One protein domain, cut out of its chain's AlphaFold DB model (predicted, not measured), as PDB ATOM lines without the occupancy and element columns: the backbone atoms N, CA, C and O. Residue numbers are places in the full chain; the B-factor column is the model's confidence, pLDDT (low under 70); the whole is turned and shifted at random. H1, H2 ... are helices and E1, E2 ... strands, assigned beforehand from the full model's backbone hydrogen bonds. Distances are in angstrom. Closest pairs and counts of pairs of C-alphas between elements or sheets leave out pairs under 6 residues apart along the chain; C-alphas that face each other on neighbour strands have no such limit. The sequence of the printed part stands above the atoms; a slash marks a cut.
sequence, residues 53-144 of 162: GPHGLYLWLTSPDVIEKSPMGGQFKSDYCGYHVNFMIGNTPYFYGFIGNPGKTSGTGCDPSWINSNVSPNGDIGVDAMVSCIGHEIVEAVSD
ATOM      1  N   GLY A  53      13.503 -25.027 -15.408       92.25
ATOM      2  CA  GLY A  53      13.111 -24.319 -16.623       92.25
ATOM      3  C   GLY A  53      14.183 -23.317 -17.059       92.25
ATOM      4  O   GLY A  53      14.130 -22.181 -16.596       92.25
ATOM      5  N   PRO A  54      15.124 -23.682 -17.950       89.06
ATOM      6  CA  PRO A  54      16.137 -22.749 -18.465       89.06
ATOM      7  C   PRO A  54      15.552 -21.658 -19.373       89.06
ATOM      8  O   PRO A  54      16.200 -20.658 -19.636       89.06
ATOM      9  N   HIS A  55      14.318 -21.836 -19.855       87.06
ATOM     10  CA  HIS A  55      13.567 -20.816 -20.603       87.06
ATOM     11  C   HIS A  55      12.468 -20.166 -19.743       87.06
ATOM     12  O   HIS A  55      11.555 -19.537 -20.272       87.06
ATOM     13  N   GLY A  56      12.486 -20.413 -18.429       91.12
ATOM     14  CA  GLY A  56      11.560 -19.815 -17.477       91.12
ATOM     15  C   GLY A  56      12.156 -18.567 -16.836       91.12
ATOM     16  O   GLY A  56      13.371 -18.475 -16.667       91.12
ATOM     17  N   LEU A  57      11.277 -17.647 -16.442       94.38
ATOM     18  CA  LEU A  57      11.604 -16.501 -15.602       94.38
ATOM     19  C   LEU A  57      11.225 -16.825 -14.150       94.38
ATOM     20  O   LEU A  57      10.062 -17.119 -13.865       94.38
ATOM     21  N   TYR A  58      12.192 -16.781 -13.236       96.81
ATOM     22  CA  TYR A  58      11.950 -16.966 -11.801       96.81
ATOM     23  C   TYR A  58      11.763 -15.596 -11.151       96.81
ATOM     24  O   TYR A  58      12.695 -14.803 -11.111       96.81
ATOM     25  N   LEU A  59      10.575 -15.303 -10.626       97.25
ATOM     26  CA  LEU A  59      10.325 -14.033  -9.941       97.25
ATOM     27  C   LEU A  59      10.576 -14.174  -8.435       97.25
ATOM     28  O   LEU A  59       9.985 -15.030  -7.774       97.25
ATOM     29  N   TRP A  60      11.445 -13.323  -7.896       96.69
ATOM     30  CA  TRP A  60      11.770 -13.228  -6.479       96.69
ATOM     31  C   TRP A  60      11.018 -12.059  -5.846       96.69
ATOM     32  O   TRP A  60      11.402 -10.901  -5.995       96.69
ATOM     33  N   LEU A  61       9.936 -12.371  -5.136       96.88
ATOM     34  CA  LEU A  61       9.080 -11.386  -4.479       96.88
ATOM     35  C   LEU A  61       9.480 -11.252  -3.007       96.88
ATOM     36  O   LEU A  61       9.640 -12.261  -2.317       96.88
ATOM     37  N   THR A  62       9.610 -10.023  -2.511       96.00
ATOM     38  CA  THR A  62      10.005  -9.770  -1.114       96.00
ATOM     39  C   THR A  62       8.897  -9.151  -0.269       96.00
ATOM     40  O   THR A  62       7.915  -8.611  -0.773       96.00
ATOM     41  N   SER A  63       9.044  -9.253   1.052       94.56
ATOM     42  CA  SER A  63       8.247  -8.504   2.022       94.56
ATOM     43  C   SER A  63       8.759  -7.056   2.146       94.56
ATOM     44  O   SER A  63       9.914  -6.781   1.811       94.56
ATOM     45  N   PRO A  64       7.936  -6.104   2.628       92.50
ATOM     46  CA  PRO A  64       8.282  -4.676   2.602       92.50
ATOM     47  C   PRO A  64       9.457  -4.273   3.505       92.50
ATOM     48  O   PRO A  64      10.059  -3.209   3.320       92.50
ATOM     49  N   ASP A  65       9.788  -5.112   4.485       93.31
ATOM     50  CA  ASP A  65      10.917  -4.953   5.399       93.31
ATOM     51  C   ASP A  65      12.252  -5.452   4.822       93.31
ATOM     52  O   ASP A  65      13.294  -5.229   5.439       93.31
ATOM     53  N   VAL A  66      12.250  -6.083   3.642       94.00
ATOM     54  CA  VAL A  66      13.483  -6.513   2.979       94.00
ATOM     55  C   VAL A  66      14.191  -5.326   2.329       94.00
ATOM     56  O   VAL A  66      13.597  -4.501   1.632       94.00
ATOM     57  N   ILE A  67      15.500  -5.271   2.544       92.19
ATOM     58  CA  ILE A  67      16.445  -4.417   1.840       92.19
ATOM     59  C   ILE A  67      17.213  -5.316   0.884       92.19
ATOM     60  O   ILE A  67      17.789  -6.320   1.303       92.19
ATOM     61  N   GLU A  68      17.223  -4.956  -0.392       95.38
ATOM     62  CA  GLU A  68      17.976  -5.671  -1.412       95.38
ATOM     63  C   GLU A  68      19.004  -4.737  -2.052       95.38
ATOM     64  O   GLU A  68      18.749  -3.542  -2.237       95.38
ATOM     65  N   LYS A  69      20.200  -5.285  -2.282       95.44
ATOM     66  CA  LYS A  69      21.275  -4.663  -3.050       95.44
ATOM     67  C   LYS A  69      21.645  -5.574  -4.210       95.44
ATOM     68  O   LYS A  69      22.363  -6.561  -4.001       95.44
ATOM     69  N   SER A  70      21.183  -5.195  -5.394       88.88
ATOM     70  CA  SER A  70      21.417  -5.913  -6.639       88.88
ATOM     71  C   SER A  70      22.906  -6.178  -6.900       88.88
ATOM     72  O   SER A  70      23.780  -5.387  -6.513       88.88
ATOM     73  N   PRO A  71      23.226  -7.272  -7.614       85.25
ATOM     74  CA  PRO A  71      24.585  -7.548  -8.067       85.25
ATOM     75  C   PRO A  71      25.106  -6.520  -9.087       85.25
ATOM     76  O   PRO A  71      26.317  -6.433  -9.283       85.25
ATOM     77  N   MET A  72      24.219  -5.740  -9.713       85.44
ATOM     78  CA  MET A  72      24.538  -4.672 -10.671       85.44
ATOM     79  C   MET A  72      24.771  -3.316  -9.980       85.44
ATOM     80  O   MET A  72      25.159  -2.347 -10.626       85.44
ATOM     81  N   GLY A  73      24.588  -3.256  -8.657       88.06
ATOM     82  CA  GLY A  73      24.675  -2.035  -7.864       88.06
ATOM     83  C   GLY A  73      23.308  -1.417  -7.574       88.06
ATOM     84  O   GLY A  73      22.278  -1.849  -8.087       88.06
ATOM     85  N   GLY A  74      23.319  -0.409  -6.703       92.19
ATOM     86  CA  GLY A  74      22.116   0.251  -6.202       92.19
ATOM     87  C   GLY A  74      21.385  -0.537  -5.112       92.19
ATOM     88  O   GLY A  74      21.717  -1.677  -4.774       92.19
ATOM     89  N   GLN A  75      20.369   0.092  -4.544       93.19
ATOM     90  CA  GLN A  75      19.546  -0.435  -3.475       93.19
ATOM     91  C   GLN A  75      18.070  -0.282  -3.831       93.19
ATOM     92  O   GLN A  75      17.621   0.789  -4.254       93.19
ATOM     93  N   PHE A  76      17.300  -1.342  -3.590       93.62
ATOM     94  CA  PHE A  76      15.849  -1.305  -3.708       93.62
ATOM     95  C   PHE A  76      15.284  -0.108  -2.931       93.62
ATOM     96  O   PHE A  76      15.748   0.172  -1.820       93.62
ATOM     97  N   LYS A  77      14.282   0.575  -3.506       90.75
ATOM     98  CA  LYS A  77      13.663   1.820  -3.002       90.75
ATOM     99  C   LYS A  77      14.527   3.082  -3.119       90.75
ATOM    100  O   LYS A  77      14.044   4.164  -2.806       90.75
ATOM    101  N   SER A  78      15.785   2.981  -3.524       90.00
ATOM    102  CA  SER A  78      16.648   4.152  -3.725       90.00
ATOM    103  C   SER A  78      17.023   4.328  -5.186       90.00
ATOM    104  O   SER A  78      16.968   5.446  -5.685       90.00
ATOM    105  N   ASP A  79      17.349   3.225  -5.854       91.50
ATOM    106  CA  ASP A  79      17.881   3.242  -7.216       91.50
ATOM    107  C   ASP A  79      16.974   2.501  -8.211       91.50
ATOM    108  O   ASP A  79      16.954   2.845  -9.384       91.50
ATOM    109  N   TYR A  80      16.205   1.509  -7.747       91.44
ATOM    110  CA  TYR A  80      15.280   0.723  -8.572       91.44
ATOM    111  C   TYR A  80      14.102   0.172  -7.759       91.44
ATOM    112  O   TYR A  80      14.116   0.141  -6.517       91.44
ATOM    113  N   CYS A  81      13.091  -0.298  -8.488       91.88
ATOM    114  CA  CYS A  81      11.856  -0.878  -7.954       91.88
ATOM    115  C   CYS A  81      11.730  -2.378  -8.252       91.88
ATOM    116  O   CYS A  81      11.199  -3.129  -7.431       91.88
ATOM    117  N   GLY A  82      12.314  -2.801  -9.367       94.12
ATOM    118  CA  GLY A  82      12.569  -4.175  -9.757       94.12
ATOM    119  C   GLY A  82      13.791  -4.218 -10.666       94.12
ATOM    120  O   GLY A  82      14.427  -3.190 -10.899       94.12
ATOM    121  N   TYR A  83      14.164  -5.422 -11.068       93.88
ATOM    122  CA  TYR A  83      15.090  -5.646 -12.173       93.88
ATOM    123  C   TYR A  83      14.933  -7.079 -12.662       93.88
ATOM    124  O   TYR A  83      14.538  -7.962 -11.891       93.88
ATOM    125  N   HIS A  84      15.376  -7.352 -13.879       92.94
ATOM    126  CA  HIS A  84      15.587  -8.703 -14.366       92.94
ATOM    127  C   HIS A  84      17.042  -8.895 -14.797       92.94
ATOM    128  O   HIS A  84      17.736  -7.960 -15.183       92.94
ATOM    129  N   VAL A  85      17.557 -10.114 -14.648       91.62
ATOM    130  CA  VAL A  85      18.938 -10.442 -15.019       91.62
ATOM    131  C   VAL A  85      19.105 -11.949 -15.208       91.62
ATOM    132  O   VAL A  85      18.340 -12.769 -14.684       91.62
ATOM    133  N   ASN A  86      20.135 -12.340 -15.957       92.50
ATOM    134  CA  ASN A  86      20.498 -13.739 -16.127       92.50
ATOM    135  C   ASN A  86      21.499 -14.238 -15.064       92.50
ATOM    136  O   ASN A  86      22.233 -13.478 -14.432       92.50
ATOM    137  N   PHE A  87      21.535 -15.554 -14.876       93.75
ATOM    138  CA  PHE A  87      22.541 -16.270 -14.096       93.75
ATOM    139  C   PHE A  87      22.833 -17.635 -14.727       93.75
ATOM    140  O   PHE A  87      22.063 -18.139 -15.541       93.75
ATOM    141  N   MET A  88      23.946 -18.261 -14.342       95.06
ATOM    142  CA  MET A  88      24.413 -19.498 -14.974       95.06
ATOM    143  C   MET A  88      24.285 -20.717 -14.054       95.06
ATOM    144  O   MET A  88      24.829 -20.749 -12.942       95.06
ATOM    145  N   ILE A  89      23.665 -21.784 -14.567       96.62
ATOM    146  CA  ILE A  89      23.781 -23.139 -14.014       96.62
ATOM    147  C   ILE A  89      24.584 -23.976 -15.013       96.62
ATOM    148  O   ILE A  89      24.089 -24.379 -16.065       96.62
ATOM    149  N   GLY A  90      25.863 -24.208 -14.705       94.56
ATOM    150  CA  GLY A  90      26.805 -24.769 -15.675       94.56
ATOM    151  C   GLY A  90      27.020 -23.798 -16.840       94.56
ATOM    152  O   GLY A  90      27.364 -22.642 -16.615       94.56
ATOM    153  N   ASN A  91      26.794 -24.264 -18.069       94.56
ATOM    154  CA  ASN A  91      26.873 -23.457 -19.294       94.56
ATOM    155  C   ASN A  91      25.501 -23.000 -19.809       94.56
ATOM    156  O   ASN A  91      25.405 -22.503 -20.928       94.56
ATOM    157  N   THR A  92      24.444 -23.181 -19.019       95.25
ATOM    158  CA  THR A  92      23.081 -22.819 -19.408       95.25
ATOM    159  C   THR A  92      22.659 -21.539 -18.684       95.25
ATOM    160  O   THR A  92      22.740 -21.516 -17.449       95.25
ATOM    161  N   PRO A  93      22.223 -20.495 -19.415       94.62
ATOM    162  CA  PRO A  93      21.640 -19.305 -18.811       94.62
ATOM    163  C   PRO A  93      20.239 -19.600 -18.271       94.62
ATOM    164  O   PRO A  93      19.485 -20.386 -18.843       94.62
ATOM    165  N   TYR A  94      19.921 -18.963 -17.152       96.00
ATOM    166  CA  TYR A  94      18.617 -18.918 -16.502       96.00
ATOM    167  C   TYR A  94      18.304 -17.456 -16.195       96.00
ATOM    168  O   TYR A  94      19.221 -16.653 -16.042       96.00
ATOM    169  N   PHE A  95      17.026 -17.118 -16.064       94.88
ATOM    170  CA  PHE A  95      16.575 -15.731 -15.969       94.88
ATOM    171  C   PHE A  95      15.764 -15.531 -14.702       94.88
ATOM    172  O   PHE A  95      14.892 -16.343 -14.394       94.88
ATOM    173  N   TYR A  96      16.026 -14.463 -13.958       95.94
ATOM    174  CA  TYR A  96      15.213 -14.118 -12.800       95.94
ATOM    175  C   TYR A  96      14.892 -12.632 -12.771       95.94
ATOM    176  O   TYR A  96      15.635 -11.824 -13.316       95.94
ATOM    177  N   GLY A  97      13.777 -12.305 -12.126       95.94
ATOM    178  CA  GLY A  97      13.378 -10.938 -11.824       95.94
ATOM    179  C   GLY A  97      13.281 -10.736 -10.320       95.94
ATOM    180  O   GLY A  97      12.756 -11.600  -9.616       95.94
ATOM    181  N   PHE A  98      13.781  -9.620  -9.813       96.81
ATOM    182  CA  PHE A  98      13.537  -9.161  -8.454       96.81
ATOM    183  C   PHE A  98      12.335  -8.219  -8.442       96.81
ATOM    184  O   PHE A  98      12.306  -7.238  -9.174       96.81
ATOM    185  N   ILE A  99      11.366  -8.501  -7.570       97.00
ATOM    186  CA  ILE A  99      10.168  -7.685  -7.368       97.00
ATOM    187  C   ILE A  99      10.118  -7.278  -5.897       97.00
ATOM    188  O   ILE A  99       9.734  -8.064  -5.020       97.00
ATOM    189  N   GLY A 100      10.523  -6.044  -5.614       95.31
ATOM    190  CA  GLY A 100      10.524  -5.524  -4.256       95.31
ATOM    191  C   GLY A 100       9.146  -5.023  -3.827       95.31
ATOM    192  O   GLY A 100       8.460  -4.351  -4.592       95.31
ATOM    193  N   ASN A 101       8.741  -5.291  -2.582       94.88
ATOM    194  CA  ASN A 101       7.553  -4.651  -2.010       94.88
ATOM    195  C   ASN A 101       7.926  -3.285  -1.408       94.88
ATOM    196  O   ASN A 101       8.655  -3.240  -0.411       94.88
ATOM    197  N   PRO A 102       7.459  -2.154  -1.963       91.81
ATOM    198  CA  PRO A 102       7.806  -0.847  -1.415       91.81
ATOM    199  C   PRO A 102       7.130  -0.592  -0.055       91.81
ATOM    200  O   PRO A 102       7.667   0.138   0.777       91.81
ATOM    201  N   GLY A 103       6.005  -1.252   0.225       88.88
ATOM    202  CA  GLY A 103       5.131  -0.967   1.357       88.88
ATOM    203  C   GLY A 103       4.126   0.147   1.047       88.88
ATOM    204  O   GLY A 103       4.085   0.691  -0.049       88.88
ATOM    205  N   LYS A 104       3.275   0.482   2.025       77.00
ATOM    206  CA  LYS A 104       2.101   1.355   1.814       77.00
ATOM    207  C   LYS A 104       2.409   2.845   1.628       77.00
ATOM    208  O   LYS A 104       1.552   3.581   1.156       77.00
ATOM    209  N   THR A 105       3.575   3.297   2.074       68.19
ATOM    210  CA  THR A 105       3.954   4.718   2.123       68.19
ATOM    211  C   THR A 105       5.469   4.836   2.009       68.19
ATOM    212  O   THR A 105       6.122   5.388   2.897       68.19
ATOM    213  N   SER A 106       6.063   4.197   1.001       67.62
ATOM    214  CA  SER A 106       7.521   4.149   0.922       67.62
ATOM    215  C   SER A 106       8.085   5.525   0.583       67.62
ATOM    216  O   SER A 106       9.136   5.901   1.094       67.62
ATOM    217  N   GLY A 107       7.362   6.301  -0.227       71.31
ATOM    218  CA  GLY A 107       7.832   7.586  -0.707       71.31
ATOM    219  C   GLY A 107       9.027   7.455  -1.660       71.31
ATOM    220  O   GLY A 107       9.805   8.387  -1.839       71.31
ATOM    221  N   THR A 108       9.202   6.280  -2.260       78.12
ATOM    222  CA  THR A 108      10.432   5.934  -2.988       78.12
ATOM    223  C   THR A 108      10.292   6.081  -4.494       78.12
ATOM    224  O   THR A 108      11.224   5.776  -5.220       78.12
ATOM    225  N   GLY A 109       9.111   6.473  -4.977       82.56
ATOM    226  CA  GLY A 109       8.787   6.477  -6.408       82.56
ATOM    227  C   GLY A 109       8.428   5.090  -6.949       82.56
ATOM    228  O   GLY A 109       7.811   4.995  -7.999       82.56
ATOM    229  N   CYS A 110       8.706   4.028  -6.189       88.06
ATOM    230  CA  CYS A 110       8.327   2.656  -6.527       88.06
ATOM    231  C   CYS A 110       6.861   2.329  -6.275       88.06
ATOM    232  O   CYS A 110       6.466   1.183  -6.432       88.06
ATOM    233  N   ASP A 111       6.068   3.296  -5.833       85.31
ATOM    234  CA  ASP A 111       4.658   3.112  -5.565       85.31
ATOM    235  C   ASP A 111       3.883   4.385  -5.954       85.31
ATOM    236  O   ASP A 111       4.429   5.495  -5.889       85.31
ATOM    237  N   PRO A 112       2.609   4.257  -6.361       73.00
ATOM    238  CA  PRO A 112       1.831   5.386  -6.849       73.00
ATOM    239  C   PRO A 112       1.297   6.293  -5.728       73.00
ATOM    240  O   PRO A 112       0.478   7.164  -6.024       73.00
ATOM    241  N   SER A 113       1.709   6.148  -4.458       71.50
ATOM    242  CA  SER A 113       1.160   6.928  -3.330       71.50
ATOM    243  C   SER A 113       1.246   8.441  -3.524       71.50
ATOM    244  O   SER A 113       0.393   9.168  -3.009       71.50
ATOM    245  N   TRP A 114       2.219   8.911  -4.307       70.00
ATOM    246  CA  TRP A 114       2.406  10.319  -4.655       70.00
ATOM    247  C   TRP A 114       1.343  10.887  -5.599       70.00
ATOM    248  O   TRP A 114       1.068  12.085  -5.558       70.00
ATOM    249  N   ILE A 115       0.748  10.045  -6.446       68.69
ATOM    250  CA  ILE A 115      -0.222  10.449  -7.474       68.69
ATOM    251  C   ILE A 115      -1.630   9.982  -7.097       68.69
ATOM    252  O   ILE A 115      -2.606  10.697  -7.330       68.69
ATOM    253  N   ASN A 116      -1.758   8.795  -6.502       65.00
ATOM    254  CA  ASN A 116      -3.046   8.206  -6.171       65.00
ATOM    255  C   ASN A 116      -2.967   7.187  -5.020       65.00
ATOM    256  O   ASN A 116      -3.153   5.987  -5.205       65.00
ATOM    257  N   SER A 117      -2.753   7.674  -3.798       63.94
ATOM    258  CA  SER A 117      -2.770   6.847  -2.579       63.94
ATOM    259  C   SER A 117      -4.162   6.343  -2.161       63.94
ATOM    260  O   SER A 117      -4.260   5.509  -1.267       63.94
ATOM    261  N   ASN A 118      -5.245   6.821  -2.784       66.88
ATOM    262  CA  ASN A 118      -6.619   6.527  -2.352       66.88
ATOM    263  C   ASN A 118      -7.335   5.469  -3.207       66.88
ATOM    264  O   ASN A 118      -8.470   5.110  -2.894       66.88
ATOM    265  N   VAL A 119      -6.706   4.968  -4.275       70.06
ATOM    266  CA  VAL A 119      -7.312   4.001  -5.205       70.06
ATOM    267  C   VAL A 119      -6.430   2.758  -5.297       70.06
ATOM    268  O   VAL A 119      -5.783   2.500  -6.303       70.06
ATOM    269  N   SER A 120      -6.406   1.987  -4.212       79.44
ATOM    270  CA  SER A 120      -5.872   0.623  -4.213       79.44
ATOM    271  C   SER A 120      -7.042  -0.363  -4.325       79.44
ATOM    272  O   SER A 120      -7.921  -0.337  -3.455       79.44
ATOM    273  N   PRO A 121      -7.099  -1.235  -5.352       82.44
ATOM    274  CA  PRO A 121      -8.184  -2.205  -5.507       82.44
ATOM    275  C   PRO A 121      -8.314  -3.188  -4.334       82.44
ATOM    276  O   PRO A 121      -9.396  -3.724  -4.104       82.44
ATOM    277  N   ASN A 122      -7.221  -3.436  -3.605       84.62
ATOM    278  CA  ASN A 122      -7.136  -4.416  -2.515       84.62
ATOM    279  C   ASN A 122      -6.736  -3.801  -1.152       84.62
ATOM    280  O   ASN A 122      -6.660  -4.525  -0.158       84.62
ATOM    281  N   GLY A 123      -6.507  -2.485  -1.072       85.00
ATOM    282  CA  GLY A 123      -6.068  -1.794   0.147       85.00
ATOM    283  C   GLY A 123      -4.583  -1.988   0.501       85.00
ATOM    284  O   GLY A 123      -4.168  -1.652   1.622       85.00
ATOM    285  N   ASP A 124      -3.788  -2.527  -0.424       86.94
ATOM    286  CA  ASP A 124      -2.350  -2.748  -0.311       86.94
ATOM    287  C   ASP A 124      -1.599  -2.164  -1.520       86.94
ATOM    288  O   ASP A 124      -1.251  -2.845  -2.481       86.94
ATOM    289  N   ILE A 125      -1.302  -0.867  -1.421       86.88
ATOM    290  CA  ILE A 125      -0.562  -0.101  -2.436       86.88
ATOM    291  C   ILE A 125       0.802  -0.734  -2.749       86.88
ATOM    292  O   ILE A 125       1.259  -0.672  -3.887       86.88
ATOM    293  N   GLY A 126       1.447  -1.364  -1.757       89.31
ATOM    294  CA  GLY A 126       2.732  -2.026  -1.966       89.31
ATOM    295  C   GLY A 126       2.596  -3.221  -2.903       89.31
ATOM    296  O   GLY A 126       3.388  -3.379  -3.826       89.31
ATOM    297  N   VAL A 127       1.548  -4.026  -2.720       91.06
ATOM    298  CA  VAL A 127       1.238  -5.144  -3.623       91.06
ATOM    299  C   VAL A 127       0.787  -4.647  -4.996       91.06
ATOM    300  O   VAL A 127       1.198  -5.218  -6.002       91.06
ATOM    301  N   ASP A 128       0.001  -3.574  -5.073       88.94
ATOM    302  CA  ASP A 128      -0.401  -2.995  -6.363       88.94
ATOM    303  C   ASP A 128       0.815  -2.525  -7.176       88.94
ATOM    304  O   ASP A 128       0.916  -2.798  -8.375       88.94
ATOM    305  N   ALA A 129       1.780  -1.892  -6.508       90.00
ATOM    306  CA  ALA A 129       3.056  -1.524  -7.104       90.00
ATOM    307  C   ALA A 129       3.854  -2.752  -7.576       90.00
ATOM    308  O   ALA A 129       4.359  -2.762  -8.699       90.00
ATOM    309  N   MET A 130       3.905  -3.819  -6.769       94.00
ATOM    310  CA  MET A 130       4.542  -5.076  -7.176       94.00
ATOM    311  C   MET A 130       3.890  -5.679  -8.421       94.00
ATOM    312  O   MET A 130       4.600  -6.200  -9.269       94.00
ATOM    313  N   VAL A 131       2.562  -5.614  -8.565       92.44
ATOM    314  CA  VAL A 131       1.868  -6.123  -9.761       92.44
ATOM    315  C   VAL A 131       2.283  -5.344 -11.010       92.44
ATOM    316  O   VAL A 131       2.524  -5.955 -12.051       92.44
ATOM    317  N   SER A 132       2.411  -4.018 -10.904       90.06
ATOM    318  CA  SER A 132       2.922  -3.188 -12.000       90.06
ATOM    319  C   SER A 132       4.362  -3.561 -12.360       90.06
ATOM    320  O   SER A 132       4.663  -3.774 -13.530       90.06
ATOM    321  N   CYS A 133       5.224  -3.707 -11.351       93.00
ATOM    322  CA  CYS A 133       6.617  -4.110 -11.522       93.00
ATOM    323  C   CYS A 133       6.731  -5.511 -12.144       93.00
ATOM    324  O   CYS A 133       7.464  -5.686 -13.102       93.00
ATOM    325  N   ILE A 134       5.920  -6.489 -11.724       95.19
ATOM    326  CA  ILE A 134       5.857  -7.817 -12.363       95.19
ATOM    327  C   ILE A 134       5.556  -7.694 -13.860       95.19
ATOM    328  O   ILE A 134       6.182  -8.379 -14.663       95.19
ATOM    329  N   GLY A 135       4.596  -6.845 -14.235       92.38
ATOM    330  CA  GLY A 135       4.274  -6.595 -15.639       92.38
ATOM    331  C   GLY A 135       5.457  -6.014 -16.413       92.38
ATOM    332  O   GLY A 135       5.773  -6.525 -17.484       92.38
ATOM    333  N   HIS A 136       6.107  -4.998 -15.846       91.50
ATOM    334  CA  HIS A 136       7.298  -4.351 -16.400       91.50
ATOM    335  C   HIS A 136       8.437  -5.366 -16.607       91.50
ATOM    336  O   HIS A 136       8.806  -5.633 -17.749       91.50
ATOM    337  N   GLU A 137       8.867  -6.061 -15.549       93.69
ATOM    338  CA  GLU A 137       9.990  -7.009 -15.627       93.69
ATOM    339  C   GLU A 137       9.709  -8.196 -16.561       93.69
ATOM    340  O   GLU A 137      10.619  -8.736 -17.180       93.69
ATOM    341  N   ILE A 138       8.455  -8.658 -16.666       92.12
ATOM    342  CA  ILE A 138       8.100  -9.733 -17.606       92.12
ATOM    343  C   ILE A 138       8.221  -9.253 -19.049       92.12
ATOM    344  O   ILE A 138       8.666 -10.020 -19.903       92.12
ATOM    345  N   VAL A 139       7.756  -8.038 -19.347       90.00
ATOM    346  CA  VAL A 139       7.797  -7.501 -20.709       90.00
ATOM    347  C   VAL A 139       9.244  -7.391 -21.167       90.00
ATOM    348  O   VAL A 139       9.561  -7.919 -22.234       90.00
ATOM    349  N   GLU A 140      10.105  -6.827 -20.324       88.00
ATOM    350  CA  GLU A 140      11.526  -6.642 -20.611       88.00
ATOM    351  C   GLU A 140      12.266  -7.972 -20.673       88.00
ATOM    352  O   GLU A 140      12.832  -8.298 -21.710       88.00
ATOM    353  N   ALA A 141      12.117  -8.850 -19.677       88.88
ATOM    354  CA  ALA A 141      12.793 -10.149 -19.685       88.88
ATOM    355  C   ALA A 141      12.401 -11.049 -20.873       88.88
ATOM    356  O   ALA A 141      13.138 -11.972 -21.219       88.88
ATOM    357  N   VAL A 142      11.229 -10.847 -21.489       87.19
ATOM    358  CA  VAL A 142      10.823 -11.604 -22.683       87.19
ATOM    359  C   VAL A 142      11.283 -10.920 -23.978       87.19
ATOM    360  O   VAL A 142      11.539 -11.624 -24.958       87.19
ATOM    361  N   SER A 143      11.407  -9.588 -24.012       82.94
ATOM    362  CA  SER A 143      11.944  -8.865 -25.175       82.94
ATOM    363  C   SER A 143      13.471  -8.778 -25.211       82.94
ATOM    364  O   SER A 143      14.030  -8.747 -26.309       82.94
ATOM    365  N   ASP A 144      14.124  -8.787 -24.051       81.88
ATOM    366  CA  ASP A 144      15.565  -8.651 -23.856       81.88
ATOM    367  C   ASP A 144      16.083  -9.472 -22.656       81.88
ATOM    368  O   ASP A 144      16.670  -8.977 -21.701       81.88
TER     369      ASP A 144
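What this domain is: This is residues 53 to 144 of the 162 residues of the protein "Hypothetical protein" of Rotaria sp. Silwood1 (UniProt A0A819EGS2). Two layers, the long helix H2 slantwise over one face of a strongly twisted three-stranded sheet, make an elongated body; loops with H1 extend it at the end opposite the tip of hairpin E3 and E4. The 92 printed residues hold E1, E2, E3, E4, H1, H2 in that order; the sheet E1, E4, E3 is mixed, and the class is mixed, helices and strands. The whole is compact, with a radius of gyration of the C-alphas of 14.0 A and spans of 47 by 24 by 20 A.

Where its parts are: E1 is residues 57 to 61, from C-alpha 57 at (11.604, -16.501, -15.602), 12.5 A long. E2 is 67 to 69, E3 82 to 89, 22.4 A, and E4 92 to 99, 23.3 A. H1 is 113 to 116; H2 is 125 to 143, 27.4 A, ending at (11.944, -8.865, -25.175).

How they stand to each other: Inner strand E4 is parallel to E1, N 60 and O 97 being 2.8 A apart, and antiparallel to E3, N 87 and O 94 being 2.8 A apart. H2 is on the sheet at a height of 7.9 A, its closest C-alphas to E3 being Glu 137 and His 84, 6.0 A. Every O i to N i+4 pair in H2 is within hydrogen-bond range; H1 is too short for one. H1 is close to but not clearly touching H2, and E2 pairs with no named strand.

The domain as a whole: The printed part has no cut. Links E2 to E3 and E4 to H1 are long. Residues 105 to 106 and 115 to 118 have pLDDT under 70.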